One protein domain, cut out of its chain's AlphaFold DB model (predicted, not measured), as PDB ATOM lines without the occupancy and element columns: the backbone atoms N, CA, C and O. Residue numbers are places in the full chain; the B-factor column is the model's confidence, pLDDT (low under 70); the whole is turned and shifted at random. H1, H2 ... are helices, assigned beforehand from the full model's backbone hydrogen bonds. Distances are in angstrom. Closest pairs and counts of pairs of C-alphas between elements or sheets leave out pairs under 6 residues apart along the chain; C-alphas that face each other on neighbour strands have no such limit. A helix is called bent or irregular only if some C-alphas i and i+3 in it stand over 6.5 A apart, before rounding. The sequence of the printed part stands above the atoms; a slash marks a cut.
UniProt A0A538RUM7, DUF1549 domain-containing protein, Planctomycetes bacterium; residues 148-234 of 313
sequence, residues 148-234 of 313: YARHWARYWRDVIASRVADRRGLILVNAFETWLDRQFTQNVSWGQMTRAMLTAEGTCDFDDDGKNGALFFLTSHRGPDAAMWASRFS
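AT A GLANCE: This is residues 148 to 234 of the 313 residues of the protein "DUF1549 domain-containing protein" of Planctomycetes bacterium (UniProt A0A538RUM7). A long helical hairpin, H1 and H2, makes one side of this domain; the short H4 sits near the middle, packed on the first part of H2 and on H3, and H5 lies beyond H4 at the far end of the longest axis. H3 runs back at a little distance from H2, and a long loop, residues 199 to 214, leads from it to H4. The printed part has 87 residues, with five named helices in the order H1, H2, H3, H4, H5 and no named strand; its class is all helix. It is compact, with a radius of gyration of the C-alphas of 12.2 A, and elongated, spanning 36 by 24 by 23 A.

IN THESE COORDINATES: Begin with the longest helix, H2, residues 167 to 185: find C-alpha 167 at (54.275, 42.719, 44.012), from which it runs 28.7 A to C-alpha 185. It has a kink of 38 degrees near residue 174 and is irregular, but only just: C-alphas 171 and 174 are 7.0 A apart. Before it, H1, residues 148 to 161, starts at C-alpha 148, at (38.799, 33.974, 66.691), and covers 19.5 A. After it come H3, residues 190 to 198, 12.2 A long, and H4, residues 215 to 220, 8.5 A long. H5, residues 226 to 232, is 10.0 A long and ends at C-alpha 232, at (39.158, 39.795, 29.491).

HOW THE PARTS SIT: Look first at H2 and H1, a hairpin: they touch, the C-alphas of Ala 149 and Phe 184 being closest at 4.9 A, and run opposite ways at a shallow tilt of 31 degrees. With residues 168 to 176 alone, H2 touches H4; the closest C-alphas, of Gly 169 and Ser 220, are 4.7 A apart. H4 also touches H3 at a steep tilt of 61 degrees, closest at the C-alphas of Met 197 and Leu 215, 6.0 A. H4 touches H5 too, at the C-alphas of Thr 219 and Ala 226, 6.2 A. H2 and H3 are close but not clearly touching, with Gln 183 and Met 193 closest at 7.3 A between C-alphas. H1 and H3 are apart, and H5 is apart from H1, H2 and H3. In H1, H3 and H4 every O i to N i+4 pair is within hydrogen-bond range; in H2 13 of 15 are, in H5 2 of 3.

THE WHOLE: The C-alphas farthest apart, those of Tyr 148 and Arg 232, are 37.7 A from each other. The printed part has no cut. The link from H3 to H4, 16 residues, is long, and the other three are tight. Mean pLDDT of the printed part is 80.9; look for values under 70 at residues 206 to 208, 210 and 222 to 234, and note that H5 has a mean of 45.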
ATOM      1  N   TYR A 148      38.808  35.164  67.537       96.94
ATOM      2  CA  TYR A 148      38.799  33.974  66.691       96.94
ATOM      3  C   TYR A 148      38.806  34.346  65.207       96.94
ATOM      4  O   TYR A 148      39.689  33.905  64.467       96.94
ATOM      5  N   ALA A 149      37.884  35.215  64.780       96.44
ATOM      6  CA  ALA A 149      37.789  35.634  63.384       96.44
ATOM      7  C   ALA A 149      39.093  36.282  62.891       96.44
ATOM      8  O   ALA A 149      39.645  35.866  61.869       96.44
ATOM      9  N   ARG A 150      39.656  37.209  63.678       96.00
ATOM     10  CA  ARG A 150      40.923  37.881  63.351       96.00
ATOM     11  C   ARG A 150      42.101  36.914  63.299       96.00
ATOM     12  O   ARG A 150      42.957  37.029  62.421       96.00
ATOM     13  N   HIS A 151      42.179  35.979  64.248       96.88
ATOM     14  CA  HIS A 151      43.259  34.998  64.314       96.88
ATOM     15  C   HIS A 151      43.251  34.083  63.086       96.88
ATOM     16  O   HIS A 151      44.263  33.964  62.389       96.88
ATOM     17  N   TRP A 152      42.093  33.504  62.769       96.44
ATOM     18  CA  TRP A 152      41.947  32.589  61.641       96.44
ATOM     19  C   TRP A 152      42.051  33.288  60.286       96.44
ATOM     20  O   TRP A 152      42.628  32.722  59.357       96.44
ATOM     21  N   ALA A 153      41.596  34.539  60.176       96.06
ATOM     22  CA  ALA A 153      41.813  35.354  58.985       96.06
ATOM     23  C   ALA A 153      43.304  35.557  58.694       96.06
ATOM     24  O   ALA A 153      43.742  35.368  57.559       96.06
ATOM     25  N   ARG A 154      44.104  35.870  59.720       95.06
ATOM     26  CA  ARG A 154      45.562  36.024  59.591       95.06
ATOM     27  C   ARG A 154      46.249  34.721  59.227       95.06
ATOM     28  O   ARG A 154      47.052  34.709  58.298       95.06
ATOM     29  N   TYR A 155      45.896  33.638  59.914       95.25
ATOM     30  CA  TYR A 155      46.444  32.315  59.635       95.25
ATOM     31  C   TYR A 155      46.208  31.914  58.174       95.25
ATOM     32  O   TYR A 155      47.150  31.599  57.448       95.25
ATOM     33  N   TRP A 156      44.959  31.989  57.703       94.69
ATOM     34  CA  TRP A 156      44.630  31.613  56.329       94.69
ATOM     35  C   TRP A 156      45.181  32.583  55.296       94.69
ATOM     36  O   TRP A 156      45.606  32.136  54.228       94.69
ATOM     37  N   ARG A 157      45.246  33.882  55.612       93.56
ATOM     38  CA  ARG A 157      45.982  34.848  54.796       93.56
ATOM     39  C   ARG A 157      47.410  34.373  54.599       93.56
ATOM     40  O   ARG A 157      47.844  34.318  53.457       93.56
ATOM     41  N   ASP A 158      48.130  34.026  55.664       91.94
ATOM     42  CA  ASP A 158      49.542  33.637  55.578       91.94
ATOM     43  C   ASP A 158      49.716  32.330  54.802       91.94
ATOM     44  O   ASP A 158      50.557  32.245  53.906       91.94
ATOM     45  N   VAL A 159      48.879  31.326  55.080       92.38
ATOM     46  CA  VAL A 159      48.902  30.036  54.375       92.38
ATOM     47  C   VAL A 159      48.707  30.237  52.873       92.38
ATOM     48  O   VAL A 159      49.502  29.739  52.071       92.38
ATOM     49  N   ILE A 160      47.684  30.997  52.485       89.94
ATOM     50  CA  ILE A 160      47.343  31.221  51.080       89.94
ATOM     51  C   ILE A 160      48.380  32.145  50.426       89.94
ATOM     52  O   ILE A 160      48.857  31.848  49.333       89.94
ATOM     53  N   ALA A 161      48.795  33.223  51.092       87.19
ATOM     54  CA  ALA A 161      49.745  34.195  50.556       87.19
ATOM     55  C   ALA A 161      51.207  33.712  50.558       87.19
ATOM     56  O   ALA A 161      52.036  34.325  49.894       87.19
ATOM     57  N   SER A 162      51.537  32.609  51.239       82.19
ATOM     58  CA  SER A 162      52.918  32.120  51.424       82.19
ATOM     59  C   SER A 162      53.737  31.953  50.137       82.19
ATOM     60  O   SER A 162      54.963  32.039  50.168       82.19
ATOM     61  N   ARG A 163      53.077  31.704  48.998       76.75
ATOM     62  CA  ARG A 163      53.716  31.524  47.680       76.75
ATOM     63  C   ARG A 163      53.546  32.715  46.738       76.75
ATOM     64  O   ARG A 163      53.939  32.633  45.576       76.75
ATOM     65  N   VAL A 164      52.956  33.807  47.214       79.69
ATOM     66  CA  VAL A 164      52.741  35.014  46.421       79.69
ATOM     67  C   VAL A 164      54.051  35.790  46.359       79.69
ATOM     68  O   VAL A 164      54.468  36.422  47.324       79.69
ATOM     69  N   ALA A 165      54.710  35.721  45.205       71.50
ATOM     70  CA  ALA A 165      55.931  36.478  44.925       71.50
ATOM     71  C   ALA A 165      55.661  37.773  44.139       71.50
ATOM     72  O   ALA A 165      56.536  38.634  44.048       71.50
ATOM     73  N   ASP A 166      54.467  37.913  43.555       77.25
ATOM     74  CA  ASP A 166      54.113  39.095  42.778       77.25
ATOM     75  C   ASP A 166      53.847  40.311  43.676       77.25
ATOM     76  O   ASP A 166      53.146  40.239  44.690       77.25
ATOM     77  N   ARG A 167      54.373  41.467  43.257       75.12
ATOM     78  CA  ARG A 167      54.275  42.719  44.012       75.12
ATOM     79  C   ARG A 167      52.832  43.201  44.143       75.12
ATOM     80  O   ARG A 167      52.510  43.806  45.162       75.12
ATOM     81  N   ARG A 168      51.964  42.957  43.150       74.56
ATOM     82  CA  ARG A 168      50.548  43.350  43.249       74.56
ATOM     83  C   ARG A 168      49.823  42.492  44.271       74.56
ATOM     84  O   ARG A 168      49.084  43.034  45.085       74.56
ATOM     85  N   GLY A 169      50.100  41.188  44.281       77.12
ATOM     86  CA  GLY A 169      49.574  40.278  45.293       77.12
ATOM     87  C   GLY A 169      49.885  40.768  46.707       77.12
ATOM     88  O   GLY A 169      48.968  40.947  47.497       77.12
ATOM     89  N   LEU A 170      51.143  41.119  46.998       80.31
ATOM     90  CA  LEU A 170      51.543  41.624  48.322       80.31
ATOM     91  C   LEU A 170      50.769  42.870  48.785       80.31
ATOM     92  O   LEU A 170      50.536  43.029  49.980       80.31
ATOM     93  N   ILE A 171      50.348  43.737  47.860       81.06
ATOM     94  CA  ILE A 171      49.566  44.942  48.179       81.06
ATOM     95  C   ILE A 171      48.113  44.578  48.529       81.06
ATOM     96  O   ILE A 171      47.530  45.159  49.440       81.06
ATOM     97  N   LEU A 172      47.536  43.583  47.850       84.25
ATOM     98  CA  LEU A 172      46.141  43.162  48.032       84.25
ATOM     99  C   LEU A 172      45.920  42.252  49.254       84.25
ATOM    100  O   LEU A 172      44.779  41.978  49.627       84.25
ATOM    101  N   VAL A 173      46.996  41.804  49.907       87.94
ATOM    102  CA  VAL A 173      46.945  40.926  51.087       87.94
ATOM    103  C   VAL A 173      46.053  41.489  52.200       87.94
ATOM    104  O   VAL A 173      45.330  40.729  52.845       87.94
ATOM    105  N   ASN A 174      46.080  42.803  52.434       88.31
ATOM    106  CA  ASN A 174      45.292  43.419  53.505       88.31
ATOM    107  C   ASN A 174      43.781  43.377  53.218       88.31
ATOM    108  O   ASN A 174      42.981  43.063  54.103       88.31
ATOM    109  N   ALA A 175      43.391  43.624  51.962       88.75
ATOM    110  CA  ALA A 175      42.004  43.498  51.519       88.75
ATOM    111  C   ALA A 175      41.504  42.049  51.660       88.75
ATOM    112  O   ALA A 175      40.356  41.822  52.047       88.75
ATOM    113  N   PHE A 176      42.376  41.066  51.409       91.38
ATOM    114  CA  PHE A 176      42.065  39.653  51.622       91.38
ATOM    115  C   PHE A 176      41.896  39.295  53.102       91.38
ATOM    116  O   PHE A 176      40.916  38.639  53.444       91.38
ATOM    117  N   GLU A 177      42.789  39.760  53.985       93.44
ATOM    118  CA  GLU A 177      42.660  39.557  55.439       93.44
ATOM    119  C   GLU A 177      41.336  40.133  55.956       93.44
ATOM    120  O   GLU A 177      40.595  39.443  56.648       93.44
ATOM    121  N   THR A 178      40.988  41.357  55.548       93.38
ATOM    122  CA  THR A 178      39.733  42.019  55.957       93.38
ATOM    123  C   THR A 178      38.498  41.290  55.421       93.38
ATOM    124  O   THR A 178      37.460  41.214  56.080       93.38
ATOM    125  N   TRP A 179      38.579  40.730  54.212       94.38
ATOM    126  CA  TRP A 179      37.510  39.891  53.684       94.38
ATOM    127  C   TRP A 179      37.360  38.594  54.485       94.38
ATOM    128  O   TRP A 179      36.240  38.282  54.890       94.38
ATOM    129  N   LEU A 180      38.463  37.882  54.747       95.50
ATOM    130  CA  LEU A 180      38.475  36.647  55.532       95.50
ATOM    131  C   LEU A 180      37.919  36.867  56.939       95.50
ATOM    132  O   LEU A 180      37.074  36.089  57.366       95.50
ATOM    133  N   ASP A 181      38.340  37.938  57.615       95.38
ATOM    134  CA  ASP A 181      37.851  38.317  58.943       95.38
ATOM    135  C   ASP A 181      36.319  38.361  58.964       95.38
ATOM    136  O   ASP A 181      35.686  37.626  59.717       95.38
ATOM    137  N   ARG A 182      35.706  39.073  58.008       95.06
ATOM    138  CA  ARG A 182      34.241  39.122  57.883       95.06
ATOM    139  C   ARG A 182      33.603  37.767  57.593       95.06
ATOM    140  O   ARG A 182      32.510  37.512  58.094       95.06
ATOM    141  N   GLN A 183      34.234  36.919  56.778       95.69
ATOM    142  CA  GLN A 183      33.705  35.577  56.506       95.69
ATOM    143  C   GLN A 183      33.695  34.715  57.775       95.69
ATOM    144  O   GLN A 183      32.701  34.035  58.033       95.69
ATOM    145  N   PHE A 184      34.756  34.784  58.584       95.44
ATOM    146  CA  PHE A 184      34.830  34.071  59.858       95.44
ATOM    147  C   PHE A 184      33.859  34.644  60.893       95.44
ATOM    148  O   PHE A 184      33.149  33.872  61.528       95.44
ATOM    149  N   THR A 185      33.725  35.972  61.000       95.44
ATOM    150  CA  THR A 185      32.722  36.606  61.878       95.44
ATOM    151  C   THR A 185      31.294  36.183  61.523       95.44
ATOM    152  O   THR A 185      30.451  36.018  62.397       95.44
ATOM    153  N   GLN A 186      31.003  35.999  60.234       95.12
ATOM    154  CA  GLN A 186      29.690  35.559  59.750       95.12
ATOM    155  C   GLN A 186      29.505  34.034  59.787       95.12
ATOM    156  O   GLN A 186      28.443  33.549  59.392       95.12
ATOM    157  N   ASN A 187      30.516  33.286  60.244       93.81
ATOM    158  CA  ASN A 187      30.544  31.826  60.260       93.81
ATOM    159  C   ASN A 187      30.187  31.209  58.890       93.81
ATOM    160  O   ASN A 187      29.381  30.280  58.775       93.81
ATOM    161  N   VAL A 188      30.746  31.779  57.817       94.75
ATOM    162  CA  VAL A 188      30.519  31.299  56.449       94.75
ATOM    163  C   VAL A 188      31.229  29.962  56.259       94.75
ATOM    164  O   VAL A 188      32.383  29.786  56.642       94.75
ATOM    165  N   SER A 189      30.555  29.003  55.621       92.56
ATOM    166  CA  SER A 189      31.165  27.693  55.379       92.56
ATOM    167  C   SER A 189      32.392  27.799  54.467       92.56
ATOM    168  O   SER A 189      32.385  28.520  53.463       92.56
ATOM    169  N   TRP A 190      33.419  26.992  54.740       91.88
ATOM    170  CA  TRP A 190      34.639  26.957  53.925       91.88
ATOM    171  C   TRP A 190      34.360  26.708  52.433       91.88
ATOM    172  O   TRP A 190      35.015  27.280  51.560       91.88
ATOM    173  N   GLY A 191      33.348  25.894  52.116       92.75
ATOM    174  CA  GLY A 191      32.922  25.637  50.739       92.75
ATOM    175  C   GLY A 191      32.366  26.879  50.034       92.75
ATOM    176  O   GLY A 191      32.664  27.102  48.861       92.75
ATOM    177  N   GLN A 192      31.603  27.718  50.744       93.88
ATOM    178  CA  GLN A 192      31.127  29.001  50.220       93.88
ATOM    179  C   GLN A 192      32.278  29.996  50.055       93.88
ATOM    180  O   GLN A 192      32.370  30.618  48.998       93.88
ATOM    181  N   MET A 193      33.190  30.087  51.029       94.69
ATOM    182  CA  MET A 193      34.389  30.931  50.926       94.69
ATOM    183  C   MET A 193      35.258  30.524  49.730       94.69
ATOM    184  O   MET A 193      35.668  31.365  48.935       94.69
ATOM    185  N   THR A 194      35.490  29.221  49.556       93.38
ATOM    186  CA  THR A 194      36.263  28.676  48.432       93.38
ATOM    187  C   THR A 194      35.587  28.973  47.103       93.38
ATOM    188  O   THR A 194      36.244  29.423  46.166       93.38
ATOM    189  N   ARG A 195      34.265  28.777  47.010       93.06
ATOM    190  CA  ARG A 195      33.510  29.152  45.813       93.06
ATOM    191  C   ARG A 195      33.666  30.642  45.521       93.06
ATOM    192  O   ARG A 195      34.012  30.969  44.396       93.06
ATOM    193  N   ALA A 196      33.490  31.509  46.518       92.69
ATOM    194  CA  ALA A 196      33.634  32.953  46.360       92.69
ATOM    195  C   ALA A 196      35.031  33.349  45.860       92.69
ATOM    196  O   ALA A 196      35.128  34.181  44.968       92.69
ATOM    197  N   MET A 197      36.100  32.718  46.361       91.44
ATOM    198  CA  MET A 197      37.465  32.939  45.861       91.44
ATOM    199  C   MET A 197      37.641  32.482  44.407       91.44
ATOM    200  O   MET A 197      38.309  33.155  43.628       91.44
ATOM    201  N   LEU A 198      37.052  31.349  44.019       89.56
ATOM    202  CA  LEU A 198      37.193  30.794  42.666       89.56
ATOM    203  C   LEU A 198      36.310  31.482  41.619       89.56
ATOM    204  O   LEU A 198      36.648  31.454  40.436       89.56
ATOM    205  N   THR A 199      35.198  32.081  42.041       90.00
ATOM    206  CA  THR A 199      34.235  32.783  41.179       90.00
ATOM    207  C   THR A 199      34.248  34.296  41.401       90.00
ATOM    208  O   THR A 199      33.267  34.960  41.082       90.00
ATOM    209  N   ALA A 200      35.306  34.841  42.009       88.31
ATOM    210  CA  ALA A 200      35.429  36.276  42.241       88.31
ATOM    211  C   ALA A 200      35.576  37.027  40.908       88.31
ATOM    212  O   ALA A 200      36.386  36.652  40.056       88.31
ATOM    213  N   GLU A 201      34.825  38.115  40.758       83.25
ATOM    214  CA  GLU A 201      34.817  38.985  39.580       83.25
ATOM    215  C   GLU A 201      34.889  40.459  40.006       83.25
ATOM    216  O   GLU A 201      34.652  40.794  41.168       83.25
ATOM    217  N   GLY A 202      35.210  41.356  39.070       83.19
ATOM    218  CA  GLY A 202      35.295  42.799  39.311       83.19
ATOM    219  C   GLY A 202      36.709  43.290  39.630       83.19
ATOM    220  O   GLY A 202      37.700  42.690  39.216       83.19
ATOM    221  N   THR A 203      36.800  44.418  40.335       77.00
ATOM    222  CA  THR A 203      38.067  45.043  40.735       77.00
ATOM    223  C   THR A 203      38.312  44.859  42.228       77.00
ATOM    224  O   THR A 203      37.373  44.723  43.014       77.00
ATOM    225  N   CYS A 204      39.583  44.816  42.609       77.69
ATOM    226  CA  CYS A 204      40.023  44.837  43.995       77.69
ATOM    227  C   CYS A 204      41.110  45.902  44.084       77.69
ATOM    228  O   CYS A 204      42.172  45.764  43.471       77.69
ATOM    229  N   ASP A 205      40.787  46.987  44.775       71.88
ATOM    230  CA  ASP A 205      41.668  48.133  44.937       71.88
ATOM    231  C   ASP A 205      42.396  48.054  46.280       71.88
ATOM    232  O   ASP A 205      41.946  47.412  47.228       71.88
ATOM    233  N   PHE A 206      43.546  48.718  46.363       69.31
ATOM    234  CA  PHE A 206      44.400  48.715  47.555       69.31
ATOM    235  C   PHE A 206      43.743  49.391  48.772       69.31
ATOM    236  O   PHE A 206      44.032  49.000  49.900       69.31
ATOM    237  N   ASP A 207      42.850  50.357  48.534       67.69
ATOM    238  CA  ASP A 207      42.085  51.085  49.558       67.69
ATOM    239  C   ASP A 207      40.669  50.515  49.768       67.69
ATOM    240  O   ASP A 207      39.851  51.125  50.458       67.69
ATOM    241  N   ASP A 208      40.327  49.377  49.155       65.81
ATOM    242  CA  ASP A 208      39.002  48.790  49.349       65.81
ATOM    243  C   ASP A 208      38.868  48.236  50.781       65.81
ATOM    244  O   ASP A 208      39.797  47.626  51.317       65.81
ATOM    245  N   ASP A 209      37.681  48.376  51.384       71.00
ATOM    246  CA  ASP A 209      37.322  47.863  52.722       71.00
ATOM    247  C   ASP A 209      37.181  46.317  52.714       71.00
ATOM    248  O   ASP A 209      36.249  45.731  53.283       71.00
ATOM    249  N   GLY A 210      38.026  45.640  51.936       68.88
ATOM    250  CA  GLY A 210      37.981  44.221  51.617       68.88
ATOM    251  C   GLY A 210      36.733  43.779  50.851       68.88
ATOM    252  O   GLY A 210      36.446  42.580  50.855       68.88
ATOM    253  N   LYS A 211      35.915  44.683  50.275       76.31
ATOM    254  CA  LYS A 211      34.610  44.334  49.659       76.31
ATOM    255  C   LYS A 211      34.759  43.246  48.604       76.31
ATOM    256  O   LYS A 211      33.934  42.338  48.582       76.31
ATOM    257  N   ASN A 212      35.844  43.285  47.831       82.75
ATOM    258  CA  ASN A 212      36.196  42.227  46.887       82.75
ATOM    259  C   ASN A 212      37.522  41.515  47.215       82.75
ATOM    260  O   ASN A 212      38.289  41.145  46.325       82.75
ATOM    261  N   GLY A 213      37.813  41.302  48.504       84.94
ATOM    262  CA  GLY A 213      39.058  40.651  48.924       84.94
ATOM    263  C   GLY A 213      39.217  39.221  48.395       84.94
ATOM    264  O   GLY A 213      40.342  38.791  48.168       84.94
ATOM    265  N   ALA A 214      38.122  38.509  48.101       88.44
ATOM    266  CA  ALA A 214      38.149  37.163  47.514       88.44
ATOM    267  C   ALA A 214      38.932  37.084  46.186       88.44
ATOM    268  O   ALA A 214      39.537  36.051  45.888       88.44
ATOM    269  N   LEU A 215      38.970  38.183  45.419       87.50
ATOM    270  CA  LEU A 215      39.679  38.267  44.140       87.50
ATOM    271  C   LEU A 215      41.199  38.095  44.287       87.50
ATOM    272  O   LEU A 215      41.850  37.637  43.345       87.50
ATOM    273  N   PHE A 216      41.746  38.381  45.477       87.56
ATOM    274  CA  PHE A 216      43.161  38.205  45.806       87.56
ATOM    275  C   PHE A 216      43.701  36.842  45.368       87.56
ATOM    276  O   PHE A 216      44.802  36.769  44.822       87.56
ATOM    277  N   PHE A 217      42.930  35.770  45.574       87.19
ATOM    278  CA  PHE A 217      43.353  34.416  45.229       87.19
ATOM    279  C   PHE A 217      43.604  34.265  43.719       87.19
ATOM    280  O   PHE A 217      44.642  33.764  43.289       87.19
ATOM    281  N   LEU A 218      42.686  34.753  42.881       85.06
ATOM    282  CA  LEU A 218      42.807  34.628  41.426       85.06
ATOM    283  C   LEU A 218      43.867  35.558  40.839       85.06
ATOM    284  O   LEU A 218      44.478  35.210  39.828       85.06
ATOM    285  N   THR A 219      44.079  36.730  41.436       80.00
ATOM    286  CA  THR A 219      45.083  37.694  40.966       80.00
ATOM    287  C   THR A 219      46.497  37.317  41.379       80.00
ATOM    288  O   THR A 219      47.430  37.606  40.639       80.00
ATOM    289  N   SER A 220      46.660  36.680  42.542       79.56
ATOM    290  CA  SER A 220      47.976  36.458  43.156       79.56
ATOM    291  C   SER A 220      48.553  35.068  42.884       79.56
ATOM    292  O   SER A 220      49.770  34.897  42.939       79.56
ATOM    293  N   HIS A 221      47.707  34.074  42.586       78.69
ATOM    294  CA  HIS A 221      48.136  32.681  42.378       78.69
ATOM    295  C   HIS A 221      48.157  32.246  40.920       78.69
ATOM    296  O   HIS A 221      48.643  31.158  40.607       78.69
ATOM    297  N   ARG A 222      47.650  33.071  40.008       65.81
ATOM    298  CA  ARG A 222      47.811  32.829  38.577       65.81
ATOM    299  C   ARG A 222      49.144  33.442  38.130       65.81
ATOM    300  O   ARG A 222      49.507  34.528  38.570       65.81
ATOM    301  N   GLY A 223      49.887  32.714  37.290       57.00
ATOM    302  CA  GLY A 223      51.153  33.175  36.703       57.00
ATOM    303  C   GLY A 223      50.986  34.464  35.880       57.00
ATOM    304  O   GLY A 223      49.885  34.999  35.822       57.00
ATOM    305  N   PRO A 224      52.027  34.982  35.208       55.56
ATOM    306  CA  PRO A 224      51.976  36.275  34.502       55.56
ATOM    307  C   PRO A 224      50.779  36.458  33.537       55.56
ATOM    308  O   PRO A 224      50.323  37.582  33.331       55.56
ATOM    309  N   ASP A 225      50.189  35.366  33.040       47.66
ATOM    310  CA  ASP A 225      48.985  35.354  32.194       47.66
ATOM    311  C   ASP A 225      47.679  35.715  32.938       47.66
ATOM    312  O   ASP A 225      46.646  35.983  32.321       47.66
ATOM    313  N   ALA A 226      47.699  35.775  34.271       49.66
ATOM    314  CA  ALA A 226      46.564  36.177  35.096       49.66
ATOM    315  C   ALA A 226      46.076  37.593  34.777       49.66
ATOM    316  O   ALA A 226      44.880  37.884  34.734       49.66
ATOM    317  N   ALA A 227      47.017  38.503  34.539       47.53
ATOM    318  CA  ALA A 227      46.691  39.887  34.234       47.53
ATOM    319  C   ALA A 227      45.862  40.000  32.935       47.53
ATOM    320  O   ALA A 227      45.025  40.895  32.802       47.53
ATOM    321  N   MET A 228      46.040  39.053  32.005       43.41
ATOM    322  CA  MET A 228      45.301  38.977  30.741       43.41
ATOM    323  C   MET A 228      43.894  38.381  30.902       43.41
ATOM    324  O   MET A 228      42.992  38.742  30.153       43.41
ATOM    325  N   TRP A 229      43.669  37.488  31.877       41.25
ATOM    326  CA  TRP A 229      42.336  36.920  32.138       41.25
ATOM    327  C   TRP A 229      41.418  37.940  32.835       41.25
ATOM    328  O   TRP A 229      40.276  38.118  32.417       41.25
ATOM    329  N   ALA A 230      41.927  38.658  33.846       44.28
ATOM    330  CA  ALA A 230      41.151  39.634  34.617       44.28
ATOM    331  C   ALA A 230      40.702  40.834  33.761       44.28
ATOM    332  O   ALA A 230      39.619  41.375  33.955       44.28
ATOM    333  N   SER A 231      41.501  41.208  32.757       43.38
ATOM    334  CA  SER A 231      41.141  42.231  31.765       43.38
ATOM    335  C   SER A 231      40.159  41.729  30.697       43.38
ATOM    336  O   SER A 231      39.456  42.533  30.090       43.38
ATOM    337  N   ARG A 232      40.059  40.408  30.483       43.78
ATOM    338  CA  ARG A 232      39.158  39.795  29.491       43.78
ATOM    339  C   ARG A 232      37.715  39.640  29.982       43.78
ATOM    340  O   ARG A 232      36.818  39.536  29.152       43.78
ATOM    341  N   PHE A 233      37.490  39.691  31.295       37.69
ATOM    342  CA  PHE A 233      36.163  39.705  31.922       37.69
ATOM    343  C   PHE A 233      35.780  41.090  32.463       37.69
ATOM    344  O   PHE A 233      35.054  41.197  33.448       37.69
ATOM    345  N   SER A 234      36.235  42.169  31.814       33.88
ATOM    346  CA  SER A 234      35.649  43.495  32.032       33.88
ATOM    347  C   SER A 234      34.197  43.473  31.548       33.88
ATOM    348  O   SER A 234      33.898  43.727  30.382       33.88
TER     349      SER A 234